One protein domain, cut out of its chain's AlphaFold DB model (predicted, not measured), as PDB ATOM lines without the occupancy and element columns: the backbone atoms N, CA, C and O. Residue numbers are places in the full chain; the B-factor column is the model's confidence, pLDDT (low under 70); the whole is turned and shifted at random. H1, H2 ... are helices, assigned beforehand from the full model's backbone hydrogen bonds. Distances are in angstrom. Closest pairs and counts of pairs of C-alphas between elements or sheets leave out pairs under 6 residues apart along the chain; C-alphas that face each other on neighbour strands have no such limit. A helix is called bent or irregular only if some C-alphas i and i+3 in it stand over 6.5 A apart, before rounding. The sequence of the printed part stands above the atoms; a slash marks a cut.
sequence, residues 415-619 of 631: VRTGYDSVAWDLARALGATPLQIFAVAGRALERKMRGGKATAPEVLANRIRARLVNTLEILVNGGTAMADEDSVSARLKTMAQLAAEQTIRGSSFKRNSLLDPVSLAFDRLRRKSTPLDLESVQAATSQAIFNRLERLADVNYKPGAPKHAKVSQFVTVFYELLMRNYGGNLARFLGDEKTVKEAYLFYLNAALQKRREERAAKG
ATOM      1  N   VAL A 415      90.491 201.381 204.622       92.56
ATOM      2  CA  VAL A 415      90.129 199.999 205.001       92.56
ATOM      3  C   VAL A 415      89.554 199.841 206.412       92.56
ATOM      4  O   VAL A 415      88.962 198.798 206.692       92.56
ATOM      5  N   ARG A 416      89.687 200.838 207.295       89.38
ATOM      6  CA  ARG A 416      89.159 200.787 208.668       89.38
ATOM      7  C   ARG A 416      87.631 200.766 208.725       89.38
ATOM      8  O   ARG A 416      86.941 201.208 207.800       89.38
ATOM      9  N   THR A 417      87.109 200.286 209.853       85.56
ATOM     10  CA  THR A 417      85.667 200.230 210.138       85.56
ATOM     11  C   THR A 417      85.370 201.143 211.326       85.56
ATOM     12  O   THR A 417      85.787 200.858 212.441       85.56
ATOM     13  N   GLY A 418      84.689 202.271 211.097       81.38
ATOM     14  CA  GLY A 418      84.478 203.274 212.148       81.38
ATOM     15  C   GLY A 418      85.799 203.851 212.672       81.38
ATOM     16  O   GLY A 418      86.606 204.348 211.887       81.38
ATOM     17  N   TYR A 419      86.007 203.773 213.990       75.44
ATOM     18  CA  TYR A 419      87.206 204.273 214.679       75.44
ATOM     19  C   TYR A 419      88.295 203.206 214.889       75.44
ATOM     20  O   TYR A 419      89.371 203.536 215.386       75.44
ATOM     21  N   ASP A 420      88.056 201.956 214.476       81.62
ATOM     22  CA  ASP A 420      88.997 200.849 214.665       81.62
ATOM     23  C   ASP A 420      90.145 200.931 213.648       81.62
ATOM     24  O   ASP A 420      90.069 200.382 212.542       81.62
ATOM     25  N   SER A 421      91.203 201.648 214.027       86.94
ATOM     26  CA  SER A 421      92.448 201.777 213.262       86.94
ATOM     27  C   SER A 421      93.115 200.417 213.038       86.94
ATOM     28  O   SER A 421      93.218 199.587 213.940       86.94
ATOM     29  N   VAL A 422      93.626 200.206 211.828       91.62
ATOM     30  CA  VAL A 422      94.469 199.065 211.448       91.62
ATOM     31  C   VAL A 422      95.929 199.468 211.220       91.62
ATOM     32  O   VAL A 422      96.734 198.637 210.799       91.62
ATOM     33  N   ALA A 423      96.298 200.721 211.507       90.88
ATOM     34  CA  ALA A 423      97.650 201.242 211.293       90.88
ATOM     35  C   ALA A 423      98.729 200.403 212.004       90.88
ATOM     36  O   ALA A 423      99.761 200.089 211.410       90.88
ATOM     37  N   TRP A 424      98.468 199.973 213.244       90.69
ATOM     38  CA  TRP A 424      99.369 199.089 213.990       90.69
ATOM     39  C   TRP A 424      99.579 197.741 213.283       90.69
ATOM     40  O   TRP A 424     100.715 197.302 213.096       90.69
ATOM     41  N   ASP A 425      98.496 197.092 212.848       92.12
ATOM     42  CA  ASP A 425      98.576 195.801 212.164       92.12
ATOM     43  C   ASP A 425      99.309 195.904 210.821       92.12
ATOM     44  O   ASP A 425     100.062 194.995 210.466       92.12
ATOM     45  N   LEU A 426      99.116 197.008 210.093       92.88
ATOM     46  CA  LEU A 426      99.813 197.295 208.838       92.88
ATOM     47  C   LEU A 426     101.315 197.519 209.065       92.88
ATOM     48  O   LEU A 426     102.127 196.907 208.371       92.88
ATOM     49  N   ALA A 427     101.692 198.336 210.053       91.31
ATOM     50  CA  ALA A 427     103.095 198.592 210.383       91.31
ATOM     51  C   ALA A 427     103.810 197.311 210.841       91.31
ATOM     52  O   ALA A 427     104.900 196.998 210.364       91.31
ATOM     53  N   ARG A 428     103.162 196.509 211.696       90.94
ATOM     54  CA  ARG A 428     103.679 195.210 212.145       90.94
ATOM     55  C   ARG A 428     103.832 194.207 210.999       90.94
ATOM     56  O   ARG A 428     104.760 193.401 211.014       90.94
ATOM     57  N   ALA A 429     102.937 194.226 210.009       90.00
ATOM     58  CA  ALA A 429     103.004 193.307 208.871       90.00
ATOM     59  C   ALA A 429     104.317 193.449 208.088       90.00
ATOM     60  O   ALA A 429     104.873 192.440 207.653       90.00
ATOM     61  N   LEU A 430     104.837 194.675 207.979       86.12
ATOM     62  CA  LEU A 430     106.100 194.961 207.299       86.12
ATOM     63  C   LEU A 430     107.317 194.364 208.012       86.12
ATOM     64  O   LEU A 430     108.300 194.055 207.349       86.12
ATOM     65  N   GLY A 431     107.257 194.159 209.333       78.94
ATOM     66  CA  GLY A 431     108.309 193.458 210.075       78.94
ATOM     67  C   GLY A 431     108.360 191.951 209.805       78.94
ATOM     68  O   GLY A 431     109.389 191.331 210.046       78.94
ATOM     69  N   ALA A 432     107.271 191.353 209.302       78.00
ATOM     70  CA  ALA A 432     107.222 189.931 208.963       78.00
ATOM     71  C   ALA A 432     107.655 189.685 207.513       78.00
ATOM     72  O   ALA A 432     108.676 189.048 207.269       78.00
ATOM     73  N   THR A 433     106.879 190.187 206.545       77.69
ATOM     74  CA  THR A 433     107.245 190.159 205.124       77.69
ATOM     75  C   THR A 433     106.644 191.363 204.387       77.69
ATOM     76  O   THR A 433     105.508 191.754 204.671       77.69
ATOM     77  N   PRO A 434     107.345 191.913 203.376       78.81
ATOM     78  CA  PRO A 434     106.848 192.981 202.502       78.81
ATOM     79  C   PRO A 434     105.416 192.775 201.982       78.81
ATOM     80  O   PRO A 434     104.616 193.703 201.939       78.81
ATOM     81  N   LEU A 435     105.056 191.541 201.618       84.00
ATOM     82  CA  LEU A 435     103.757 191.237 201.013       84.00
ATOM     83  C   LEU A 435     102.632 191.077 202.039       84.00
ATOM     84  O   LEU A 435     101.456 191.189 201.684       84.00
ATOM     85  N   GLN A 436     102.960 190.832 203.310       88.62
ATOM     86  CA  GLN A 436     101.966 190.613 204.362       88.62
ATOM     87  C   GLN A 436     101.030 191.815 204.529       88.62
ATOM     88  O   GLN A 436      99.880 191.653 204.948       88.62
ATOM     89  N   ILE A 437     101.491 193.012 204.159       91.31
ATOM     90  CA  ILE A 437     100.684 194.226 204.206       91.31
ATOM     91  C   ILE A 437      99.432 194.127 203.327       91.31
ATOM     92  O   ILE A 437      98.353 194.527 203.763       91.31
ATOM     93  N   PHE A 438      99.531 193.500 202.148       92.88
ATOM     94  CA  PHE A 438      98.386 193.277 201.265       92.88
ATOM     95  C   PHE A 438      97.366 192.369 201.956       92.88
ATOM     96  O   PHE A 438      96.184 192.699 202.001       92.88
ATOM     97  N   ALA A 439      97.824 191.281 202.589       93.06
ATOM     98  CA  ALA A 439      96.980 190.351 203.346       93.06
ATOM     99  C   ALA A 439      96.268 191.003 204.545       93.06
ATOM    100  O   ALA A 439      95.148 190.615 204.897       93.06
ATOM    101  N   VAL A 440      96.905 191.965 205.216       94.75
ATOM    102  CA  VAL A 440      96.285 192.731 206.309       94.75
ATOM    103  C   VAL A 440      95.261 193.726 205.761       94.75
ATOM    104  O   VAL A 440      94.111 193.694 206.202       94.75
ATOM    105  N   ALA A 441      95.635 194.530 204.762       95.31
ATOM    106  CA  ALA A 441      94.747 195.507 204.130       95.31
ATOM    107  C   ALA A 441      93.508 194.841 203.507       95.31
ATOM    108  O   ALA A 441      92.383 195.281 203.734       95.31
ATOM    109  N   GLY A 442      93.691 193.727 202.795       94.50
ATOM    110  CA  GLY A 442      92.613 192.953 202.181       94.50
ATOM    111  C   GLY A 442      91.616 192.394 203.194       94.50
ATOM    112  O   GLY A 442      90.406 192.526 203.011       94.50
ATOM    113  N   ARG A 443      92.100 191.841 204.315       93.50
ATOM    114  CA  ARG A 443      91.231 191.367 205.409       93.50
ATOM    115  C   ARG A 443      90.481 192.503 206.095       93.50
ATOM    116  O   ARG A 443      89.324 192.326 206.469       93.50
ATOM    117  N   ALA A 444      91.128 193.649 206.307       94.25
ATOM    118  CA  ALA A 444      90.470 194.826 206.865       94.25
ATOM    119  C   ALA A 444      89.357 195.324 205.931       94.25
ATOM    120  O   ALA A 444      88.223 195.499 206.373       94.25
ATOM    121  N   LEU A 445      89.644 195.404 204.630       94.19
ATOM    122  CA  LEU A 445      88.668 195.771 203.613       94.19
ATOM    123  C   LEU A 445      87.487 194.793 203.564       94.19
ATOM    124  O   LEU A 445      86.342 195.223 203.529       94.19
ATOM    125  N   GLU A 446      87.726 193.482 203.625       91.31
ATOM    126  CA  GLU A 446      86.647 192.486 203.681       91.31
ATOM    127  C   GLU A 446      85.756 192.649 204.915       91.31
ATOM    128  O   GLU A 446      84.533 192.562 204.800       91.31
ATOM    129  N   ARG A 447      86.344 192.912 206.090       90.94
ATOM    130  CA  ARG A 447      85.573 193.205 207.310       90.94
ATOM    131  C   ARG A 447      84.709 194.453 207.124       90.94
ATOM    132  O   ARG A 447      83.515 194.399 207.411       90.94
ATOM    133  N   LYS A 448      85.285 195.524 206.566       91.25
ATOM    134  CA  LYS A 448      84.570 196.766 206.248       91.25
ATOM    135  C   LYS A 448      83.401 196.524 205.290       91.25
ATOM    136  O   LYS A 448      82.316 197.049 205.513       91.25
ATOM    137  N   MET A 449      83.598 195.713 204.249       90.62
ATOM    138  CA  MET A 449      82.544 195.402 203.275       90.62
ATOM    139  C   MET A 449      81.433 194.532 203.866       90.62
ATOM    140  O   MET A 449      80.269 194.772 203.569       90.62
ATOM    141  N   ARG A 450      81.757 193.573 204.745       86.31
ATOM    142  CA  ARG A 450      80.748 192.747 205.436       86.31
ATOM    143  C   ARG A 450      79.870 193.548 206.397       86.31
ATOM    144  O   ARG A 450      78.712 193.196 206.579       86.31
ATOM    145  N   GLY A 451      80.422 194.589 207.023       79.38
ATOM    146  CA  GLY A 451      79.678 195.491 207.909       79.38
ATOM    147  C   GLY A 451      79.003 196.672 207.199       79.38
ATOM    148  O   GLY A 451      78.294 197.442 207.842       79.38
ATOM    149  N   GLY A 452      79.243 196.854 205.896       76.81
ATOM    150  CA  GLY A 452      78.760 197.996 205.122       76.81
ATOM    151  C   GLY A 452      77.369 197.785 204.518       76.81
ATOM    152  O   GLY A 452      76.954 196.663 204.257       76.81
ATOM    153  N   LYS A 453      76.663 198.889 204.235       74.50
ATOM    154  CA  LYS A 453      75.361 198.904 203.530       74.50
ATOM    155  C   LYS A 453      75.485 199.203 202.026       74.50
ATOM    156  O   LYS A 453      74.537 199.691 201.421       74.50
ATOM    157  N   ALA A 454      76.666 199.014 201.437       76.81
ATOM    158  CA  ALA A 454      76.877 199.302 200.019       76.81
ATOM    159  C   ALA A 454      76.025 198.362 199.150       76.81
ATOM    160  O   ALA A 454      75.970 197.167 199.434       76.81
ATOM    161  N   THR A 455      75.403 198.890 198.093       72.88
ATOM    162  CA  THR A 455      74.581 198.117 197.143       72.88
ATOM    163  C   THR A 455      75.410 197.072 196.391       72.88
ATOM    164  O   THR A 455      75.016 195.913 196.325       72.88
ATOM    165  N   ALA A 456      76.617 197.446 195.945       82.19
ATOM    166  CA  ALA A 456      77.572 196.566 195.265       82.19
ATOM    167  C   ALA A 456      78.927 196.496 196.014       82.19
ATOM    168  O   ALA A 456      79.911 197.131 195.607       82.19
ATOM    169  N   PRO A 457      79.027 195.739 197.126       84.50
ATOM    170  CA  PRO A 457      80.219 195.725 197.982       84.50
ATOM    171  C   PRO A 457      81.473 195.187 197.272       84.50
ATOM    172  O   PRO A 457      82.576 195.662 197.531       84.50
ATOM    173  N   GLU A 458      81.326 194.240 196.341       85.75
ATOM    174  CA  GLU A 458      82.448 193.673 195.577       85.75
ATOM    175  C   GLU A 458      83.060 194.693 194.600       85.75
ATOM    176  O   GLU A 458      84.283 194.818 194.516       85.75
ATOM    177  N   VAL A 459      82.224 195.480 193.912       86.56
ATOM    178  CA  VAL A 459      82.679 196.535 192.988       86.56
ATOM    179  C   VAL A 459      83.434 197.618 193.754       86.56
ATOM    180  O   VAL A 459      84.536 198.014 193.359       86.56
ATOM    181  N   LEU A 460      82.883 198.054 194.891       88.38
ATOM    182  CA  LEU A 460      83.539 199.017 195.770       88.38
ATOM    183  C   LEU A 460      84.877 198.477 196.292       88.38
ATOM    184  O   LEU A 460      85.881 199.189 196.250       88.38
ATOM    185  N   ALA A 461      84.923 197.214 196.724       90.69
ATOM    186  CA  ALA A 461      86.150 196.585 197.199       90.69
ATOM    187  C   ALA A 461      87.231 196.537 196.109       90.69
ATOM    188  O   ALA A 461      88.383 196.875 196.371       90.69
ATOM    189  N   ASN A 462      86.872 196.159 194.881       91.56
ATOM    190  CA  ASN A 462      87.803 196.118 193.752       91.56
ATOM    191  C   ASN A 462      88.349 197.513 193.415       91.56
ATOM    192  O   ASN A 462      89.557 197.666 193.221       91.56
ATOM    193  N   ARG A 463      87.499 198.548 193.448       90.62
ATOM    194  CA  ARG A 463      87.922 199.944 193.257       90.62
ATOM    195  C   ARG A 463      88.856 200.422 194.371       90.62
ATOM    196  O   ARG A 463      89.866 201.062 194.087       90.62
ATOM    197  N   ILE A 464      88.558 200.104 195.633       92.50
ATOM    198  CA  ILE A 464      89.436 200.442 196.764       92.50
ATOM    199  C   ILE A 464      90.791 199.740 196.610       92.50
ATOM    200  O   ILE A 464      91.819 200.402 196.715       92.50
ATOM    201  N   ARG A 465      90.813 198.439 196.281       94.44
ATOM    202  CA  ARG A 465      92.064 197.701 196.030       94.44
ATOM    203  C   ARG A 465      92.899 198.365 194.939       94.44
ATOM    204  O   ARG A 465      94.077 198.605 195.173       94.44
ATOM    205  N   ALA A 466      92.288 198.705 193.803       92.19
ATOM    206  CA  ALA A 466      92.973 199.364 192.692       92.19
ATOM    207  C   ALA A 466      93.618 200.698 193.112       92.19
ATOM    208  O   ALA A 466      94.784 200.934 192.806       92.19
ATOM    209  N   ARG A 467      92.898 201.539 193.870       92.12
ATOM    210  CA  ARG A 467      93.416 202.832 194.362       92.12
ATOM    211  C   ARG A 467      94.554 202.681 195.372       92.12
ATOM    212  O   ARG A 467      95.446 203.520 195.414       92.12
ATOM    213  N   LEU A 468      94.520 201.631 196.191       93.25
ATOM    214  CA  LEU A 468      95.479 201.436 197.277       93.25
ATOM    215  C   LEU A 468      96.806 200.803 196.848       93.25
ATOM    216  O   LEU A 468      97.741 200.846 197.641       93.25
ATOM    217  N   VAL A 469      96.917 200.230 195.642       90.81
ATOM    218  CA  VAL A 469      98.138 199.520 195.203       90.81
ATOM    219  C   VAL A 469      99.383 200.390 195.346       90.81
ATOM    220  O   VAL A 469     100.316 199.996 196.039       90.81
ATOM    221  N   ASN A 470      99.375 201.592 194.771       88.69
ATOM    222  CA  ASN A 470     100.536 202.486 194.814       88.69
ATOM    223  C   ASN A 470     100.875 202.907 196.252       88.69
ATOM    224  O   ASN A 470     102.041 202.963 196.631       88.69
ATOM    225  N   THR A 471      99.859 203.148 197.081       91.00
ATOM    226  CA  THR A 471     100.044 203.512 198.491       91.00
ATOM    227  C   THR A 471     100.646 202.363 199.302       91.00
ATOM    228  O   THR A 471     101.540 202.577 200.119       91.00
ATOM    229  N   LEU A 472     100.199 201.127 199.058       91.00
ATOM    230  CA  LEU A 472     100.785 199.934 199.667       91.00
ATOM    231  C   LEU A 472     102.228 199.732 199.196       91.00
ATOM    232  O   LEU A 472     103.085 199.409 200.009       91.00
ATOM    233  N   GLU A 473     102.540 199.994 197.928       86.44
ATOM    234  CA  GLU A 473     103.920 199.941 197.434       86.44
ATOM    235  C   GLU A 473     104.832 200.967 198.115       86.44
ATOM    236  O   GLU A 473     105.954 200.622 198.486       86.44
ATOM    237  N   ILE A 474     104.359 202.197 198.354       87.06
ATOM    238  CA  ILE A 474     105.107 203.210 199.122       87.06
ATOM    239  C   ILE A 474     105.443 202.682 200.524       87.06
ATOM    240  O   ILE A 474     106.579 202.817 200.988       87.06
ATOM    241  N   LEU A 475     104.483 202.033 201.190       87.31
ATOM    242  CA  LEU A 475     104.708 201.428 202.504       87.31
ATOM    243  C   LEU A 475     105.780 200.347 202.458       87.31
ATOM    244  O   LEU A 475     106.633 200.290 203.344       87.31
ATOM    245  N   VAL A 476     105.787 199.526 201.416       79.62
ATOM    246  CA  VAL A 476     106.730 198.417 201.304       79.62
ATOM    247  C   VAL A 476     108.142 198.877 200.909       79.62
ATOM    248  O   VAL A 476     109.123 198.370 201.448       79.62
ATOM    249  N   ASN A 477     108.265 199.881 200.040       69.75
ATOM    250  CA  ASN A 477     109.539 200.276 199.427       69.75
ATOM    251  C   ASN A 477     110.525 201.028 200.338       69.75
ATOM    252  O   ASN A 477     111.703 201.108 200.005       69.75
ATOM    253  N   GLY A 478     110.104 201.576 201.479       55.56
ATOM    254  CA  GLY A 478     111.007 202.363 202.337       55.56
ATOM    255  C   GLY A 478     111.941 201.566 203.268       55.56
ATOM    256  O   GLY A 478     112.555 202.182 204.129       55.56
ATOM    257  N   GLY A 479     112.006 200.230 203.171       46.31
ATOM    258  CA  GLY A 479     112.774 199.377 204.101       46.31
ATOM    259  C   GLY A 479     113.830 198.503 203.426       46.31
ATOM    260  O   GLY A 479     114.935 198.391 203.930       46.31
ATOM    261  N   THR A 480     113.521 197.929 202.265       44.91
ATOM    262  CA  THR A 480     114.450 197.176 201.408       44.91
ATOM    263  C   THR A 480     113.813 197.064 200.026       44.91
ATOM    264  O   THR A 480     112.609 196.823 199.928       44.91
ATOM    265  N   ALA A 481     114.602 197.255 198.971       41.12
ATOM    266  CA  ALA A 481     114.159 197.366 197.584       41.12
ATOM    267  C   ALA A 481     113.200 196.240 197.130       41.12
ATOM    268  O   ALA A 481     113.599 195.085 197.018       41.12
ATOM    269  N   MET A 482     111.957 196.593 196.772       46.91
ATOM    270  CA  MET A 482     111.147 195.788 195.837       46.91
ATOM    271  C   MET A 482     111.368 196.185 194.373       46.91
ATOM    272  O   MET A 482     110.692 195.665 193.492       46.91
ATOM    273  N   ALA A 483     112.265 197.135 194.110       46.66
ATOM    274  CA  ALA A 483     112.493 197.687 192.778       46.66
ATOM    275  C   ALA A 483     113.325 196.771 191.863       46.66
ATOM    276  O   ALA A 483     113.588 197.149 190.727       46.66
ATOM    277  N   ASP A 484     113.735 195.594 192.340       59.78
ATOM    278  CA  ASP A 484     114.418 194.618 191.500       59.78
ATOM    279  C   ASP A 484     113.415 193.954 190.540       59.78
ATOM    280  O   ASP A 484     112.321 193.541 190.960       59.78
ATOM    281  N   GLU A 485     113.780 193.849 189.261       60.50
ATOM    282  CA  GLU A 485     112.974 193.193 188.219       60.50
ATOM    283  C   GLU A 485     112.699 191.725 188.571       60.50
ATOM    284  O   GLU A 485     111.663 191.170 188.201       60.50
ATOM    285  N   ASP A 486     113.573 191.119 189.378       68.19
ATOM    286  CA  ASP A 486     113.416 189.760 189.880       68.19
ATOM    287  C   ASP A 486     112.606 189.654 191.185       68.19
ATOM    288  O   ASP A 486     112.462 188.550 191.715       68.19
ATOM    289  N   SER A 487     112.026 190.739 191.712       81.00
ATOM    290  CA  SER A 487     111.251 190.715 192.964       81.00
ATOM    291  C   SER A 487     109.910 189.966 192.853       81.00
ATOM    292  O   SER A 487     109.296 189.856 191.789       81.00
ATOM    293  N   VAL A 488     109.387 189.493 193.995       84.62
ATOM    294  CA  VAL A 488     108.067 188.831 194.048       84.62
ATOM    295  C   VAL A 488     106.961 189.759 193.537       84.62
ATOM    296  O   VAL A 488     106.088 189.329 192.787       84.62
ATOM    297  N   SER A 489     107.000 191.043 193.905       86.06
ATOM    298  CA  SER A 489     106.013 192.023 193.437       86.06
ATOM    299  C   SER A 489     106.076 192.238 191.930       86.06
ATOM    300  O   SER A 489     105.017 192.317 191.310       86.06
ATOM    301  N   ALA A 490     107.271 192.292 191.333       86.50
ATOM    302  CA  ALA A 490     107.423 192.438 189.887       86.50
ATOM    303  C   ALA A 490     106.742 191.280 189.141       86.50
ATOM    304  O   ALA A 490     105.881 191.513 188.293       86.50
ATOM    305  N   ARG A 491     107.005 190.029 189.546       90.38
ATOM    306  CA  ARG A 491     106.356 188.855 188.933       90.38
ATOM    307  C   ARG A 491     104.843 188.835 189.137       90.38
ATOM    308  O   ARG A 491     104.105 188.519 188.206       90.38
ATOM    309  N   LEU A 492     104.353 189.208 190.322       92.94
ATOM    310  CA  LEU A 492     102.909 189.289 190.570       92.94
ATOM    311  C   LEU A 492     102.233 190.375 189.723       92.94
ATOM    312  O   LEU A 492     101.118 190.154 189.248       92.94
ATOM    313  N   LYS A 493     102.906 191.506 189.476       92.38
ATOM    314  CA  LYS A 493     102.443 192.534 188.531       92.38
ATOM    315  C   LYS A 493     102.390 191.996 187.104       92.38
ATOM    316  O   LYS A 493     101.373 192.180 186.443       92.38
ATOM    317  N   THR A 494     103.421 191.280 186.648       93.25
ATOM    318  CA  THR A 494     103.426 190.645 185.320       93.25
ATOM    319  C   THR A 494     102.284 189.639 185.176       93.25
ATOM    320  O   THR A 494     101.557 189.663 184.182       93.25
ATOM    321  N   MET A 495     102.057 188.790 186.185       95.62
ATOM    322  CA  MET A 495     100.914 187.872 186.198       95.62
ATOM    323  C   MET A 495      99.580 188.621 186.117       95.62
ATOM    324  O   MET A 495      98.708 188.241 185.337       95.62
ATOM    325  N   ALA A 496      99.415 189.679 186.912       95.75
ATOM    326  CA  ALA A 496      98.209 190.497 186.931       95.75
ATOM    327  C   ALA A 496      97.951 191.198 185.588       95.75
ATOM    328  O   ALA A 496      96.806 191.234 185.141       95.75
ATOM    329  N   GLN A 497      98.995 191.700 184.923       94.88
ATOM    330  CA  GLN A 497      98.911 192.302 183.589       94.88
ATOM    331  C   GLN A 497      98.472 191.278 182.540       94.88
ATOM    332  O   GLN A 497      97.472 191.497 181.861       94.88
ATOM    333  N   LEU A 498      99.133 190.115 182.479       93.94
ATOM    334  CA  LEU A 498      98.753 189.027 181.569       93.94
ATOM    335  C   LEU A 498      97.299 188.594 181.787       93.94
ATOM    336  O   LEU A 498      96.549 188.380 180.830       93.94
ATOM    337  N   ALA A 499      96.885 188.490 183.051       94.25
ATOM    338  CA  ALA A 499      95.524 188.121 183.398       94.25
ATOM    339  C   ALA A 499      94.499 189.192 183.020       94.25
ATOM    340  O   ALA A 499      93.433 188.851 182.499       94.25
ATOM    341  N   ALA A 500      94.825 190.468 183.229       92.50
ATOM    342  CA  ALA A 500      93.978 191.584 182.843       92.50
ATOM    343  C   ALA A 500      93.847 191.693 181.321       92.50
ATOM    344  O   ALA A 500      92.732 191.887 180.854       92.50
ATOM    345  N   GLU A 501      94.926 191.529 180.549       90.44
ATOM    346  CA  GLU A 501      94.946 191.613 179.078       90.44
ATOM    347  C   GLU A 501      94.156 190.481 178.410       90.44
ATOM    348  O   GLU A 501      93.365 190.718 177.494       90.44
ATOM    349  N   GLN A 502      94.334 189.250 178.888       89.69
ATOM    350  CA  GLN A 502      93.800 188.044 178.240       89.69
ATOM    351  C   GLN A 502      92.542 187.491 178.921       89.69
ATOM    352  O   GLN A 502      92.037 186.420 178.557       89.69
ATOM    353  N   THR A 503      92.020 188.219 179.911       88.75
ATOM    354  CA  THR A 503      90.859 187.826 180.717       88.75
ATOM    355  C   THR A 503      91.080 186.442 181.346       88.75
ATOM    356  O   THR A 503      90.234 185.552 181.248       88.75
ATOM    357  N   ILE A 504      92.255 186.232 181.957       91.38
ATOM    358  CA  ILE A 504      92.597 185.006 182.704       91.38
ATOM    359  C   ILE A 504      91.988 185.145 184.103       91.38
ATOM    360  O   ILE A 504      92.654 185.517 185.065       91.38
ATOM    361  N   ARG A 505      90.680 184.912 184.194       91.31
ATOM    362  CA  ARG A 505      89.873 184.963 185.422       91.31
ATOM    363  C   ARG A 505      88.629 184.083 185.263       91.31
ATOM    364  O   ARG A 505      88.330 183.633 184.162       91.31
ATOM    365  N   GLY A 506      87.904 183.850 186.353       88.00
ATOM    366  CA  GLY A 506      86.578 183.227 186.324       88.00
ATOM    367  C   GLY A 506      85.502 184.119 185.686       88.00
ATOM    368  O   GLY A 506      85.780 185.227 185.232       88.00
ATOM    369  N   SER A 507      84.251 183.652 185.692       83.94
ATOM    370  CA  SER A 507      83.128 184.311 185.001       83.94
ATOM    371  C   SER A 507      82.654 185.630 185.621       83.94
ATOM    372  O   SER A 507      81.960 186.383 184.953       83.94
ATOM    373  N   SER A 508      83.017 185.934 186.871       87.31
ATOM    374  CA  SER A 508      82.569 187.148 187.575       87.31
ATOM    375  C   SER A 508      83.733 188.002 188.095       87.31
ATOM    376  O   SER A 508      84.893 187.583 188.067       87.31
ATOM    377  N   PHE A 509      83.426 189.203 188.597       86.31
ATOM    378  CA  PHE A 509      84.379 190.078 189.304       86.31
ATOM    379  C   PHE A 509      84.449 189.831 190.812       86.31
ATOM    380  O   PHE A 509      85.130 190.561 191.535       86.31
ATOM    381  N   LYS A 510      83.780 188.781 191.300       89.38
ATOM    382  CA  LYS A 510      83.882 188.367 192.698       89.38
ATOM    383  C   LYS A 510      85.301 187.897 192.991       89.38
ATOM    384  O   LYS A 510      85.924 187.222 192.165       89.38
ATOM    385  N   ARG A 511      85.772 188.160 194.209       90.00
ATOM    386  CA  ARG A 511      87.094 187.739 194.706       90.00
ATOM    387  C   ARG A 511      87.491 186.313 194.289       90.00
ATOM    388  O   ARG A 511      88.573 186.113 193.742       90.00
ATOM    389  N   ASN A 512      86.622 185.327 194.524       91.00
ATOM    390  CA  ASN A 512      86.917 183.921 194.220       91.00
ATOM    391  C   ASN A 512      87.092 183.665 192.717       91.00
ATOM    392  O   ASN A 512      87.939 182.867 192.335       91.00
ATOM    393  N   SER A 513      86.331 184.355 191.861       91.12
ATOM    394  CA  SER A 513      86.474 184.248 190.406       91.12
ATOM    395  C   SER A 513      87.772 184.884 189.914       91.12
ATOM    396  O   SER A 513      88.450 184.306 189.070       91.12
ATOM    397  N   LEU A 514      88.162 186.034 190.466       93.19
ATOM    398  CA  LEU A 514      89.427 186.695 190.122       93.19
ATOM    399  C   LEU A 514      90.657 185.872 190.545       93.19
ATOM    400  O   LEU A 514      91.677 185.878 189.859       93.19
ATOM    401  N   LEU A 515      90.549 185.130 191.651       95.56
ATOM    402  CA  LEU A 515      91.612 184.275 192.183       95.56
ATOM    403  C   LEU A 515      91.613 182.837 191.640       95.56
ATOM    404  O   LEU A 515      92.526 182.085 191.992       95.56
ATOM    405  N   ASP A 516      90.633 182.432 190.826       94.56
ATOM    406  CA  ASP A 516      90.468 181.041 190.360       94.56
ATOM    407  C   ASP A 516      91.738 180.485 189.677       94.56
ATOM    408  O   ASP A 516      92.224 179.436 190.107       94.56
ATOM    409  N   PRO A 517      92.381 181.191 188.718       94.31
ATOM    410  CA  PRO A 517      93.568 180.665 188.033       94.31
ATOM    411  C   PRO A 517      94.761 180.450 188.970       94.31
ATOM    412  O   PRO A 517      95.433 179.422 188.909       94.31
ATOM    413  N   VAL A 518      95.001 181.399 189.881       95.88
ATOM    414  CA  VAL A 518      96.080 181.304 190.877       95.88
ATOM    415  C   VAL A 518      95.779 180.200 191.889       95.88
ATOM    416  O   VAL A 518      96.666 179.441 192.268       95.88
ATOM    417  N   SER A 519      94.520 180.067 192.311       95.94
ATOM    418  CA  SER A 519      94.102 179.009 193.234       95.94
ATOM    419  C   SER A 519      94.297 177.624 192.630       95.94
ATOM    420  O   SER A 519      94.839 176.750 193.301       95.94
ATOM    421  N   LEU A 520      93.966 177.455 191.347       95.38
ATOM    422  CA  LEU A 520      94.195 176.207 190.628       95.38
ATOM    423  C   LEU A 520      95.688 175.859 190.536       95.38
ATOM    424  O   LEU A 520      96.051 174.692 190.685       95.38
ATOM    425  N   ALA A 521      96.556 176.853 190.328       95.38
ATOM    426  CA  ALA A 521      98.001 176.646 190.294       95.38
ATOM    427  C   ALA A 521      98.555 176.175 191.654       95.38
ATOM    428  O   ALA A 521      99.286 175.183 191.711       95.38
ATOM    429  N   PHE A 522      98.137 176.804 192.757       96.44
ATOM    430  CA  PHE A 522      98.483 176.348 194.110       96.44
ATOM    431  C   PHE A 522      97.950 174.940 194.415       96.44
ATOM    432  O   PHE A 522      98.676 174.108 194.961       96.44
ATOM    433  N   ASP A 523      96.714 174.628 194.021       95.00
ATOM    434  CA  ASP A 523      96.135 173.300 194.241       95.00
ATOM    435  C   ASP A 523      96.873 172.201 193.463       95.00
ATOM    436  O   ASP A 523      97.002 171.076 193.953       95.00
ATOM    437  N   ARG A 524      97.405 172.512 192.275       93.38
ATOM    438  CA  ARG A 524      98.262 171.590 191.516       93.38
ATOM    439  C   ARG A 524      99.605 171.369 192.195       93.38
ATOM    440  O   ARG A 524     100.022 170.218 192.308       93.38
ATOM    441  N   LEU A 525     100.224 172.428 192.714       92.94
ATOM    442  CA  LEU A 525     101.458 172.323 193.491       92.94
ATOM    443  C   LEU A 525     101.287 171.456 194.747       92.94
ATOM    444  O   LEU A 525     102.129 170.602 195.012       92.94
ATOM    445  N   ARG A 526     100.177 171.598 195.486       92.00
ATOM    446  CA  ARG A 526      99.874 170.753 196.664       92.00
ATOM    447  C   ARG A 526      99.733 169.271 196.325       92.00
ATOM    448  O   ARG A 526     100.028 168.419 197.155       92.00
ATOM    449  N   ARG A 527      99.250 168.963 195.119       88.94
ATOM    450  CA  ARG A 527      99.044 167.592 194.630       88.94
ATOM    451  C   ARG A 527     100.271 167.025 193.913       88.94
ATOM    452  O   ARG A 527     100.174 165.927 193.366       88.94
ATOM    453  N   LYS A 528     101.400 167.745 193.888       87.38
ATOM    454  CA  LYS A 528     102.652 167.244 193.314       87.38
ATOM    455  C   LYS A 528     103.077 165.982 194.064       87.38
ATOM    456  O   LYS A 528     103.424 166.033 195.240       87.38
ATOM    457  N   SER A 529     103.074 164.855 193.365       80.69
ATOM    458  CA  SER A 529     103.632 163.604 193.865       80.69
ATOM    459  C   SER A 529     105.148 163.560 193.617       80.69
ATOM    460  O   SER A 529     105.666 164.253 192.738       80.69
ATOM    461  N   THR A 530     105.879 162.752 194.390       75.81
ATOM    462  CA  THR A 530     107.330 162.535 194.224       75.81
ATOM    463  C   THR A 530     107.763 162.181 192.790       75.81
ATOM    464  O   THR A 530     108.756 162.752 192.350       75.81
ATOM    465  N   PRO A 531     107.058 161.307 192.039       80.38
ATOM    466  CA  PRO A 531     107.481 160.926 190.689       80.38
ATOM    467  C   PRO A 531     107.231 161.988 189.605       80.38
ATOM    468  O   PRO A 531     107.745 161.830 188.504       80.38
ATOM    469  N   LEU A 532     106.450 163.043 189.873       84.50
ATOM    470  CA  LEU A 532     106.235 164.127 188.910       84.50
ATOM    471  C   LEU A 532     107.271 165.236 189.117       84.50
ATOM    472  O   LEU A 532     107.369 165.829 190.204       84.50
ATOM    473  N   ASP A 533     108.017 165.541 188.056       87.62
ATOM    474  CA  ASP A 533     108.876 166.719 188.002       87.62
ATOM    475  C   ASP A 533     108.042 168.009 187.933       87.62
ATOM    476  O   ASP A 533     106.828 168.009 187.705       87.62
ATOM    477  N   LEU A 534     108.684 169.140 188.223       87.69
ATOM    478  CA  LEU A 534     107.985 170.421 188.296       87.69
ATOM    479  C   LEU A 534     107.494 170.880 186.914       87.69
ATOM    480  O   LEU A 534     106.416 171.467 186.826       87.69
ATOM    481  N   GLU A 535     108.235 170.554 185.854       90.12
ATOM    482  CA  GLU A 535     107.872 170.864 184.469       90.12
ATOM    483  C   GLU A 535     106.566 170.171 184.059       90.12
ATOM    484  O   GLU A 535     105.663 170.821 183.524       90.12
ATOM    485  N   SER A 536     106.387 168.890 184.409       90.94
ATOM    486  CA  SER A 536     105.132 168.172 184.159       90.94
ATOM    487  C   SER A 536     103.956 168.802 184.907       90.94
ATOM    488  O   SER A 536     102.861 168.943 184.351       90.94
ATOM    489  N   VAL A 537     104.153 169.222 186.164       92.81
ATOM    490  CA  VAL A 537     103.098 169.893 186.949       92.81
ATOM    491  C   VAL A 537     102.772 171.273 186.362       92.81
ATOM    492  O   VAL A 537     101.596 171.641 186.287       92.81
ATOM    493  N   GLN A 538     103.770 172.016 185.878       94.31
ATOM    494  CA  GLN A 538     103.598 173.305 185.204       94.31
ATOM    495  C   GLN A 538     102.806 173.167 183.894       94.31
ATOM    496  O   GLN A 538     101.832 173.900 183.675       94.31
ATOM    497  N   ALA A 539     103.154 172.194 183.048       92.25
ATOM    498  CA  ALA A 539     102.432 171.906 181.809       92.25
ATOM    499  C   ALA A 539     100.973 171.505 182.092       92.25
ATOM    500  O   ALA A 539     100.037 172.069 181.515       92.25
ATOM    501  N   ALA A 540     100.758 170.613 183.066       92.69
ATOM    502  CA  ALA A 540      99.422 170.204 183.496       92.69
ATOM    503  C   ALA A 540      98.602 171.372 184.077       92.69
ATOM    504  O   ALA A 540      97.387 171.440 183.876       92.69
ATOM    505  N   THR A 541      99.248 172.305 184.783       94.94
ATOM    506  CA  THR A 541      98.606 173.519 185.316       94.94
ATOM    507  C   THR A 541      98.147 174.439 184.188       94.94
ATOM    508  O   THR A 541      97.002 174.891 184.206       94.94
ATOM    509  N   SER A 542      98.998 174.655 183.179       95.00
ATOM    510  CA  SER A 542      98.678 175.463 181.993       95.00
ATOM    511  C   SER A 542      97.449 174.921 181.267       95.00
ATOM    512  O   SER A 542      96.488 175.657 181.032       95.00
ATOM    513  N   GLN A 543      97.417 173.607 181.013       93.00
ATOM    514  CA  GLN A 543      96.272 172.969 180.367       93.00
ATOM    515  C   GLN A 543      95.003 173.044 181.225       93.00
ATOM    516  O   GLN A 543      93.911 173.266 180.705       93.00
ATOM    517  N   ALA A 544      95.122 172.883 182.546       92.94
ATOM    518  CA  ALA A 544      93.975 172.935 183.445       92.94
ATOM    519  C   ALA A 544      93.328 174.330 183.486       92.94
ATOM    520  O   ALA A 544      92.101 174.424 183.434       92.94
ATOM    521  N   ILE A 545      94.134 175.398 183.541       93.56
ATOM    522  CA  ILE A 545      93.633 176.780 183.484       93.56
ATOM    523  C   ILE A 545      92.994 177.051 182.119       93.56
ATOM    524  O   ILE A 545      91.889 177.590 182.065       93.56
ATOM    525  N   PHE A 546      93.630 176.637 181.019       93.19
ATOM    526  CA  PHE A 546      93.073 176.830 179.680       93.19
ATOM    527  C   PHE A 546      91.721 176.124 179.503       93.19
ATOM    528  O   PHE A 546      90.743 176.771 179.137       93.19
ATOM    529  N   ASN A 547      91.626 174.840 179.867       91.75
ATOM    530  CA  ASN A 547      90.374 174.075 179.804       91.75
ATOM    531  C   ASN A 547      89.271 174.715 180.660       91.75
ATOM    532  O   ASN A 547      88.090 174.658 180.321       91.75
ATOM    533  N   ARG A 548      89.633 175.308 181.805       89.69
ATOM    534  CA  ARG A 548      88.684 176.022 182.666       89.69
ATOM    535  C   ARG A 548      88.153 177.275 181.977       89.69
ATOM    536  O   ARG A 548      86.946 177.485 182.000       89.69
ATOM    537  N   LEU A 549      89.025 178.064 181.353       88.81
ATOM    538  CA  LEU A 549      88.639 179.258 180.596       88.81
ATOM    539  C   LEU A 549      87.802 178.920 179.361       88.81
ATOM    540  O   LEU A 549      86.853 179.634 179.068       88.81
ATOM    541  N   GLU A 550      88.115 177.827 178.666       88.00
ATOM    542  CA  GLU A 550      87.336 177.353 177.517       88.00
ATOM    543  C   GLU A 550      85.899 176.997 177.913       88.00
ATOM    544  O   GLU A 550      84.962 177.357 177.209       88.00
ATOM    545  N   ARG A 551      85.706 176.367 179.081       86.69
ATOM    546  CA  ARG A 551      84.365 176.062 179.614       86.69
ATOM    547  C   ARG A 551      83.555 177.298 179.997       86.69
ATOM    548  O   ARG A 551      82.338 177.203 180.082       86.69
ATOM    549  N   LEU A 552      84.223 178.403 180.319       84.75
ATOM    550  CA  LEU A 552      83.585 179.655 180.730       84.75
ATOM    551  C   LEU A 552      83.361 180.617 179.560       84.75
ATOM    552  O   LEU A 552      82.687 181.627 179.738       84.75
ATOM    553  N   ALA A 553      83.961 180.347 178.403       80.31
ATOM    554  CA  ALA A 553      83.843 181.201 177.238       80.31
ATOM    555  C   ALA A 553      82.474 181.050 176.567       80.31
ATOM    556  O   ALA A 553      81.878 179.971 176.579       80.31
ATOM    557  N   ASP A 554      82.011 182.137 175.951       76.12
ATOM    558  CA  ASP A 554      80.827 182.116 175.096       76.12
ATOM    559  C   ASP A 554      81.023 181.092 173.964       76.12
ATOM    560  O   ASP A 554      82.121 180.942 173.415       76.12
ATOM    561  N   VAL A 555      79.942 180.401 173.600       71.19
ATOM    562  CA  VAL A 555      79.881 179.447 172.487       71.19
ATOM    563  C   VAL A 555      80.427 180.069 171.197       71.19
ATOM    564  O   VAL A 555      81.077 179.373 170.418       71.19
ATOM    565  N   ASN A 556      80.234 181.379 171.019       68.81
ATOM    566  CA  ASN A 556      80.674 182.126 169.841       68.81
ATOM    567  C   ASN A 556      82.136 182.605 169.895       68.81
ATOM    568  O   ASN A 556      82.664 183.038 168.871       68.81
ATOM    569  N   TYR A 557      82.813 182.542 171.050       68.38
ATOM    570  CA  TYR A 557      84.164 183.095 171.220       68.38
ATOM    571  C   TYR A 557      85.069 182.184 172.055       68.38
ATOM    572  O   TYR A 557      85.542 182.535 173.143       68.38
ATOM    573  N   LYS A 558      85.328 180.976 171.539       76.69
ATOM    574  CA  LYS A 558      86.196 180.007 172.217       76.69
ATOM    575  C   LYS A 558      87.674 180.440 172.201       76.69
ATOM    576  O   LYS A 558      88.171 180.894 171.169       76.69
ATOM    577  N   PRO A 559      88.412 180.269 173.316       79.00
ATOM    578  CA  PRO A 559      89.847 180.530 173.387       79.00
ATOM    579  C   PRO A 559      90.628 179.726 172.340       79.00
ATOM    580  O   PRO A 559      90.575 178.503 172.335       79.00
ATOM    581  N   GLY A 560      91.383 180.407 171.476       84.62
ATOM    582  CA  GLY A 560      92.273 179.763 170.503       84.62
ATOM    583  C   GLY A 560      93.711 179.567 171.005       84.62
ATOM    584  O   GLY A 560      94.058 179.926 172.135       84.62
ATOM    585  N   ALA A 561      94.585 179.079 170.117       85.44
ATOM    586  CA  ALA A 561      96.019 178.887 170.374       85.44
ATOM    587  C   ALA A 561      96.758 180.132 170.933       85.44
ATOM    588  O   ALA A 561      97.572 179.965 171.844       85.44
ATOM    589  N   PRO A 562      96.459 181.381 170.507       87.38
ATOM    590  CA  PRO A 562      97.093 182.569 171.088       87.38
ATOM    591  C   PRO A 562      96.808 182.738 172.587       87.38
ATOM    592  O   PRO A 562      97.691 183.114 173.357       87.38
ATOM    593  N   LYS A 563      95.582 182.413 173.025       87.94
ATOM    594  CA  LYS A 563      95.190 182.489 174.437       87.94
ATOM    595  C   LYS A 563      95.821 181.362 175.251       87.94
ATOM    596  O   LYS A 563      96.224 181.603 176.385       87.94
ATOM    597  N   HIS A 564      95.978 180.170 174.669       89.06
ATOM    598  CA  HIS A 564      96.728 179.069 175.289       89.06
ATOM    599  C   HIS A 564      98.179 179.470 175.578       89.06
ATOM    600  O   HIS A 564      98.609 179.383 176.725       89.06
ATOM    601  N   ALA A 565      98.883 180.046 174.597       91.56
ATOM    602  CA  ALA A 565     100.257 180.521 174.774       91.56
ATOM    603  C   ALA A 565     100.384 181.563 175.902       91.56
ATOM    604  O   ALA A 565     101.320 181.517 176.702       91.56
ATOM    605  N   LYS A 566      99.414 182.477 176.021       92.62
ATOM    606  CA  LYS A 566      99.385 183.472 177.105       92.62
ATOM    607  C   LYS A 566      99.064 182.872 178.473       92.62
ATOM    608  O   LYS A 566      99.638 183.312 179.467       92.62
ATOM    609  N   VAL A 567      98.208 181.852 178.537       93.69
ATOM    610  CA  VAL A 567      97.990 181.074 179.767       93.69
ATOM    611  C   VAL A 567      99.276 180.355 180.177       93.69
ATOM    612  O   VAL A 567      99.651 180.416 181.345       93.69
ATOM    613  N   SER A 568     100.002 179.751 179.234       94.44
ATOM    614  CA  SER A 568     101.311 179.147 179.508       94.44
ATOM    615  C   SER A 568     102.332 180.175 179.999       94.44
ATOM    616  O   SER A 568     103.072 179.889 180.939       94.44
ATOM    617  N   GLN A 569     102.343 181.388 179.437       95.25
ATOM    618  CA  GLN A 569     103.185 182.485 179.927       95.25
ATOM    619  C   GLN A 569     102.818 182.869 181.370       95.25
ATOM    620  O   GLN A 569     103.696 182.940 182.225       95.25
ATOM    621  N   PHE A 570     101.527 183.042 181.668       96.81
ATOM    622  CA  PHE A 570     101.035 183.331 183.020       96.81
ATOM    623  C   PHE A 570     101.466 182.261 184.033       96.81
ATOM    624  O   PHE A 570     101.964 182.585 185.112       96.81
ATOM    625  N   VAL A 571     101.311 180.982 183.679       96.62
ATOM    626  CA  VAL A 571     101.724 179.866 184.538       96.62
ATOM    627  C   VAL A 571     103.240 179.824 184.690       96.62
ATOM    628  O   VAL A 571     103.725 179.591 185.788       96.62
ATOM    629  N   THR A 572     104.000 180.111 183.637       96.50
ATOM    630  CA  THR A 572     105.466 180.167 183.719       96.50
ATOM    631  C   THR A 572     105.921 181.198 184.746       96.50
ATOM    632  O   THR A 572     106.677 180.849 185.647       96.50
ATOM    633  N   VAL A 573     105.371 182.416 184.713       95.31
ATOM    634  CA  VAL A 573     105.692 183.455 185.710       95.31
ATOM    635  C   VAL A 573     105.319 183.013 187.136       95.31
ATOM    636  O   VAL A 573     106.057 183.282 188.084       95.31
ATOM    637  N   PHE A 574     104.215 182.277 187.310       96.06
ATOM    638  CA  PHE A 574     103.850 181.710 188.613       96.06
ATOM    639  C   PHE A 574     104.870 180.683 189.126       96.06
ATOM    640  O   PHE A 574     105.214 180.691 190.305       96.06
ATOM    641  N   TYR A 575     105.371 179.793 188.269       94.94
ATOM    642  CA  TYR A 575     106.381 178.808 188.672       94.94
ATOM    643  C   TYR A 575     107.767 179.446 188.852       94.94
ATOM    644  O   TYR A 575     108.538 179.008 189.707       94.94
ATOM    645  N   GLU A 576     108.066 180.534 188.142       93.19
ATOM    646  CA  GLU A 576     109.258 181.345 188.392       93.19
ATOM    647  C   GLU A 576     109.252 181.987 189.782       93.19
ATOM    648  O   GLU A 576     110.319 182.082 190.383       93.19
ATOM    649  N   LEU A 577     108.088 182.362 190.335       91.31
ATOM    650  CA  LEU A 577     108.005 182.786 191.741       91.31
ATOM    651  C   LEU A 577     108.551 181.693 192.663       91.31
ATOM    652  O   LEU A 577     109.427 181.957 193.486       91.31
ATOM    653  N   LEU A 578     108.081 180.452 192.503       92.44
ATOM    654  CA  LEU A 578     108.553 179.325 193.307       92.44
ATOM    655  C   LEU A 578     110.062 179.102 193.129       92.44
ATOM    656  O   LEU A 578     110.788 178.952 194.111       92.44
ATOM    657  N   MET A 579     110.544 179.086 191.888       91.94
ATOM    658  CA  MET A 579     111.930 178.717 191.598       91.94
ATOM    659  C   MET A 579     112.926 179.826 191.929       91.94
ATOM    660  O   MET A 579     113.914 179.568 192.613       91.94
ATOM    661  N   ARG A 580     112.669 181.057 191.481       89.25
ATOM    662  CA  ARG A 580     113.611 182.176 191.605       89.25
ATOM    663  C   ARG A 580     113.473 182.910 192.933       89.25
ATOM    664  O   ARG A 580     114.481 183.214 193.556       89.25
ATOM    665  N   ASN A 581     112.249 183.169 193.398       87.69
ATOM    666  CA  ASN A 581     112.040 183.953 194.622       87.69
ATOM    667  C   ASN A 581     112.006 183.103 195.894       87.69
ATOM    668  O   ASN A 581     112.437 183.560 196.950       87.69
ATOM    669  N   TYR A 582     111.497 181.873 195.802       88.62
ATOM    670  CA  TYR A 582     111.420 180.946 196.933       88.62
ATOM    671  C   TYR A 582     112.517 179.870 196.909       88.62
ATOM    672  O   TYR A 582     112.531 179.003 197.784       88.62
ATOM    673  N   GLY A 583     113.440 179.912 195.939       87.38
ATOM    674  CA  GLY A 583     114.552 178.961 195.824       87.38
ATOM    675  C   GLY A 583     114.095 177.507 195.669       87.38
ATOM    676  O   GLY A 583     114.742 176.599 196.182       87.38
ATOM    677  N   GLY A 584     112.922 177.282 195.067       88.19
ATOM    678  CA  GLY A 584     112.297 175.963 194.953       88.19
ATOM    679  C   GLY A 584     111.682 175.426 196.254       88.19
ATOM    680  O   GLY A 584     111.186 174.299 196.274       88.19
ATOM    681  N   ASN A 585     111.669 176.202 197.346       90.56
ATOM    682  CA  ASN A 585     111.098 175.769 198.621       90.56
ATOM    683  C   ASN A 585     109.561 175.782 198.580       90.56
ATOM    684  O   ASN A 585     108.906 176.777 198.904       90.56
ATOM    685  N   LEU A 586     108.990 174.631 198.218       90.88
ATOM    686  CA  LEU A 586     107.547 174.443 198.101       90.88
ATOM    687  C   LEU A 586     106.808 174.689 199.422       90.88
ATOM    688  O   LEU A 586     105.765 175.335 199.419       90.88
ATOM    689  N   ALA A 587     107.338 174.214 200.552       90.38
ATOM    690  CA  ALA A 587     106.681 174.368 201.849       90.38
ATOM    691  C   ALA A 587     106.537 175.849 202.233       90.38
ATOM    692  O   ALA A 587     105.465 176.280 202.657       90.38
ATOM    693  N   ARG A 588     107.591 176.643 202.011       89.62
ATOM    694  CA  ARG A 588     107.570 178.092 202.242       89.62
ATOM    695  C   ARG A 588     106.598 178.803 201.298       89.62
ATOM    696  O   ARG A 588     105.815 179.628 201.755       89.62
ATOM    697  N   PHE A 589     106.604 178.457 200.009       91.81
ATOM    698  CA  PHE A 589     105.703 179.072 199.030       91.81
ATOM    699  C   PHE A 589     104.224 178.765 199.311       91.81
ATOM    700  O   PHE A 589     103.378 179.651 199.221       91.81
ATOM    701  N   LEU A 590     103.910 177.528 199.716       92.75
ATOM    702  CA  LEU A 590     102.562 177.142 200.145       92.75
ATOM    703  C   LEU A 590     102.150 177.834 201.453       92.75
ATOM    704  O   LEU A 590     100.984 178.197 201.601       92.75
ATOM    705  N   GLY A 591     103.088 178.059 202.377       90.75
ATOM    706  CA  GLY A 591     102.847 178.842 203.595       90.75
ATOM    707  C   GLY A 591     102.419 180.287 203.306       90.75
ATOM    708  O   GLY A 591     101.549 180.821 203.995       90.75
ATOM    709  N   ASP A 592     102.954 180.880 202.237       91.19
ATOM    710  CA  ASP A 592     102.670 182.257 201.816       91.19
ATOM    711  C   ASP A 592     101.481 182.387 200.846       91.19
ATOM    712  O   ASP A 592     101.156 183.494 200.411       91.19
ATOM    713  N   GLU A 593     100.779 181.297 200.521       93.50
ATOM    714  CA  GLU A 593      99.715 181.273 199.507       93.50
ATOM    715  C   GLU A 593      98.675 182.384 199.690       93.50
ATOM    716  O   GLU A 593      98.291 183.057 198.731       93.50
ATOM    717  N   LYS A 594      98.202 182.595 200.924       92.75
ATOM    718  CA  LYS A 594      97.190 183.619 201.217       92.75
ATOM    719  C   LYS A 594      97.715 185.024 200.925       92.75
ATOM    720  O   LYS A 594      96.977 185.862 200.411       92.75
ATOM    721  N   THR A 595      98.979 185.263 201.249       92.06
ATOM    722  CA  THR A 595      99.656 186.545 201.073       92.06
ATOM    723  C   THR A 595      99.929 186.818 199.597       92.06
ATOM    724  O   THR A 595      99.608 187.901 199.110       92.06
ATOM    725  N   VAL A 596     100.395 185.806 198.860       93.56
ATOM    726  CA  VAL A 596     100.585 185.861 197.403       93.56
ATOM    727  C   VAL A 596      99.262 186.124 196.680       93.56
ATOM    728  O   VAL A 596      99.193 187.007 195.827       93.56
ATOM    729  N   LYS A 597      98.189 185.405 197.043       95.31
ATOM    730  CA  LYS A 597      96.851 185.605 196.465       95.31
ATOM    731  C   LYS A 597      96.327 187.014 196.715       95.31
ATOM    732  O   LYS A 597      95.775 187.615 195.798       95.31
ATOM    733  N   GLU A 598      96.490 187.550 197.925       94.75
ATOM    734  CA  GLU A 598      96.020 188.906 198.210       94.75
ATOM    735  C   GLU A 598      96.806 189.952 197.419       94.75
ATOM    736  O   GLU A 598      96.197 190.784 196.757       94.75
ATOM    737  N   ALA A 599      98.139 189.880 197.423       93.88
ATOM    738  CA  ALA A 599      98.971 190.802 196.655       93.88
ATOM    739  C   ALA A 599      98.630 190.754 195.153       93.88
ATOM    740  O   ALA A 599      98.397 191.794 194.538       93.88
ATOM    741  N   TYR A 600      98.488 189.551 194.583       95.81
ATOM    742  CA  TYR A 600      98.021 189.369 193.206       95.81
ATOM    743  C   TYR A 600      96.659 190.030 192.955       95.81
ATOM    744  O   TYR A 600      96.485 190.692 191.937       95.81
ATOM    745  N   LEU A 601      95.700 189.900 193.877       95.88
ATOM    746  CA  LEU A 601      94.371 190.499 193.725       95.88
ATOM    747  C   LEU A 601      94.416 192.032 193.693       95.88
ATOM    748  O   LEU A 601      93.657 192.651 192.948       95.88
ATOM    749  N   PHE A 602      95.287 192.650 194.493       95.75
ATOM    750  CA  PHE A 602      95.519 194.094 194.444       95.75
ATOM    751  C   PHE A 602      96.075 194.506 193.076       95.75
ATOM    752  O   PHE A 602      95.473 195.349 192.407       95.75
ATOM    753  N   TYR A 603      97.140 193.847 192.609       95.50
ATOM    754  CA  TYR A 603      97.731 194.130 191.297       95.50
ATOM    755  C   TYR A 603      96.766 193.885 190.134       95.50
ATOM    756  O   TYR A 603      96.702 194.696 189.211       95.50
ATOM    757  N   LEU A 604      95.971 192.815 190.187       96.31
ATOM    758  CA  LEU A 604      94.973 192.500 189.166       96.31
ATOM    759  C   LEU A 604      93.898 193.582 189.089       96.31
ATOM    760  O   LEU A 604      93.554 194.019 187.994       96.31
ATOM    761  N   ASN A 605      93.390 194.053 190.229       94.94
ATOM    762  CA  ASN A 605      92.395 195.123 190.241       94.94
ATOM    763  C   ASN A 605      92.959 196.444 189.702       94.94
ATOM    764  O   ASN A 605      92.267 197.124 188.948       94.94
ATOM    765  N   ALA A 606      94.215 196.784 190.013       94.00
ATOM    766  CA  ALA A 606      94.874 197.944 189.412       94.00
ATOM    767  C   ALA A 606      95.053 197.793 187.891       94.00
ATOM    768  O   ALA A 606      94.763 198.725 187.146       94.00
ATOM    769  N   ALA A 607      95.464 196.614 187.411       94.12
ATOM    770  CA  ALA A 607      95.614 196.345 185.980       94.12
ATOM    771  C   ALA A 607      94.271 196.394 185.227       94.12
ATOM    772  O   ALA A 607      94.185 196.975 184.145       94.12
ATOM    773  N   LEU A 608      93.202 195.838 185.811       92.44
ATOM    774  CA  LEU A 608      91.847 195.911 185.258       92.44
ATOM    775  C   LEU A 608      91.330 197.354 185.204       92.44
ATOM    776  O   LEU A 608      90.750 197.753 184.198       92.44
ATOM    777  N   GLN A 609      91.567 198.140 186.258       90.19
ATOM    778  CA  GLN A 609      91.176 199.547 186.308       90.19
ATOM    779  C   GLN A 609      91.905 200.374 185.241       90.19
ATOM    780  O   GLN A 609      91.258 201.102 184.491       90.19
ATOM    781  N   LYS A 610      93.222 200.191 185.094       89.81
ATOM    782  CA  LYS A 610      94.012 200.849 184.044       89.81
ATOM    783  C   LYS A 610      93.485 200.522 182.643       89.81
ATOM    784  O   LYS A 610      93.308 201.414 181.822       89.81
ATOM    785  N   ARG A 611      93.157 199.252 182.378       88.25
ATOM    786  CA  ARG A 611      92.574 198.831 181.093       88.25
ATOM    787  C   ARG A 611      91.216 199.490 180.825       88.25
ATOM    788  O   ARG A 611      90.927 199.834 179.681       88.25
ATOM    789  N   ARG A 612      90.377 199.657 181.854       86.12
ATOM    790  CA  ARG A 612      89.092 200.370 181.738       86.12
ATOM    791  C   ARG A 612      89.301 201.833 181.361       86.12
ATOM    792  O   ARG A 612      88.646 202.314 180.445       86.12
ATOM    793  N   GLU A 613      90.243 202.506 182.013       86.56
ATOM    794  CA  GLU A 613      90.596 203.899 181.714       86.56
ATOM    795  C   GLU A 613      91.139 204.054 180.282       86.56
ATOM    796  O   GLU A 613      90.716 204.950 179.555       86.56
ATOM    797  N   GLU A 614      91.998 203.137 179.829       87.12
ATOM    798  CA  GLU A 614      92.527 203.126 178.458       87.12
ATOM    799  C   GLU A 614      91.445 202.883 177.394       87.12
ATOM    800  O   GLU A 614      91.493 203.484 176.321       87.12
ATOM    801  N   ARG A 615      90.469 202.009 177.667       83.56
ATOM    802  CA  ARG A 615      89.331 201.754 176.767       83.56
ATOM    803  C   ARG A 615      88.362 202.922 176.714       83.56
ATOM    804  O   ARG A 615      87.971 203.330 175.623       83.56
ATOM    805  N   ALA A 616      88.044 203.500 177.872       83.12
ATOM    806  CA  ALA A 616      87.225 204.701 177.966       83.12
ATOM    807  C   ALA A 616      87.861 205.864 177.187       83.12
ATOM    808  O   ALA A 616      87.171 206.551 176.438       83.12
ATOM    809  N   ALA A 617      89.187 206.031 177.274       82.31
ATOM    810  CA  ALA A 617      89.921 207.028 176.495       82.31
ATOM    811  C   ALA A 617      89.887 206.770 174.974       82.31
ATOM    812  O   ALA A 617      89.999 207.709 174.191       82.31
ATOM    813  N   LYS A 618      89.721 205.510 174.549       84.06
ATOM    814  CA  LYS A 618      89.603 205.097 173.139       84.06
ATOM    815  C   LYS A 618      88.160 205.074 172.618       84.06
ATOM    816  O   LYS A 618      87.961 204.787 171.441       84.06
ATOM    817  N   GLY A 619      87.166 205.367 173.460       72.25
ATOM    818  CA  GLY A 619      85.748 205.305 173.092       72.25
ATOM    819  C   GLY A 619      85.224 203.885 172.835       72.25
ATOM    820  O   GLY A 619      84.192 203.728 172.190       72.25
TER     821      GLY A 619
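What this domain is: This is residues 415 to 619 of the 631 residues of an uncharacterized protein of Deltaproteobacteria bacterium (UniProt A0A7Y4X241). One long helix at the end of the printed part, H10, runs between two groups of helices: H1, H2 and the bent H3 pack together on one side of it, and a larger group with H4, H6, H7 and H8 lies on the other. In the larger group H4, which packs on H10 and crosses it at a steep tilt of 47 degrees, begins an arc that goes on through H8 and H7 to H6; short H9 lies at one end of H6, and residues 612 to 619, at the far end of H10, stick out. The printed part has 205 residues with ten named helices, H1 to H10 in chain order, and no named strand; the class is all helix. It is compact, with a radius of gyration of the C-alphas of 17.5 A, and the C-alphas span 50 by 43 by 30 A.

How they stand to each other: H1, residues 423 to 432, and H2, residues 436 to 450, form a helical hairpin; they touch, closest at the C-alphas of Ala 429 and Ile 437, 5.3 A apart, at a shallow tilt of 34 degrees, only just short of steep. H3, residues 457 to 477, was assigned as one helix by its hydrogen bonds, but it is bent: C-alphas 467 and 470 are 7.1 A apart, and its arms H3a, residues 457 to 467, and H3b, residues 470 to 477, stand at a steep tilt of 54 degrees. H2 and H3a form a helical hairpin too, closest at the C-alphas of Met 449 and Pro 457, 5.8 A apart. H4, residues 488 to 502, is apart from H3b. H5, residues 511 to 514, touches no helix. H6, residues 516 to 526, and H7, residues 534 to 552, form a helical hairpin, closest at the C-alphas of Ala 521 and Thr 541, 5.9 A apart. H8, residues 561 to 581, has a kink of 26 degrees near residue 575. It forms a helical hairpin with H7, closest at the C-alphas of Ser 542 and Ser 568, 5.2 A apart, and touches H4 at a shallow tilt of 10 degrees, opposite ways, closest at the C-alphas of Met 495 and Phe 570, 5.5 A apart. H9, residues 586 to 591, only just touches H6, with 3 pairs of C-alphas within 8 A, the closest those of Phe 522 and Leu 590 at 7.3 A. H10, residues 593 to 617, is the hub. It touches H4 at a steep tilt of 47 degrees, the same way, with the C-alphas of Ala 496 and Leu 604 closest at 4.4 A. With residues 601 to 609 alone it touches H3a, about perpendicular at 84 degrees, with the C-alphas of Ala 466 and Ala 606 closest at 4.0 A. With residues 594 to 602 alone it touches H2, closest at the C-alphas of Ala 439 and Thr 595, 5.2 A apart. It only just touches H6, with 3 pairs of C-alphas within 8 A, closest at Val 518 and Lys 597, 7.1 A. Every O i to N i+4 pair is within hydrogen-bond range in H2, H3a, H3b, H4, H6, H7, H9 and H10; H8 has 16 of 17 and H1 3 of 6, and H5 is too short for such a pair.

Where its parts are: H1 begins at C-alpha 423, (97.650, 201.242, 211.293). From first to last C-alpha H2 measures 21.4 A, H4 21.3 A, H7 27.2 A, H8 29.5 A and H10 35.9 A. H10 begins at C-alpha 593, (99.715, 181.273, 199.507), and ends at C-alpha 617, (89.921, 207.028, 176.495).

The domain as a whole: The two C-alphas farthest apart, those of Tyr 419 and Pro 531, are 53.5 A apart. The printed part has no cut, and no link between its helices is long. Residues 612 to 619, of which 612 to 617 belong to H10, stand free. The mean pLDDT of the printed part is 87.5; residues 477 to 486 and 556 to 557 are under 70.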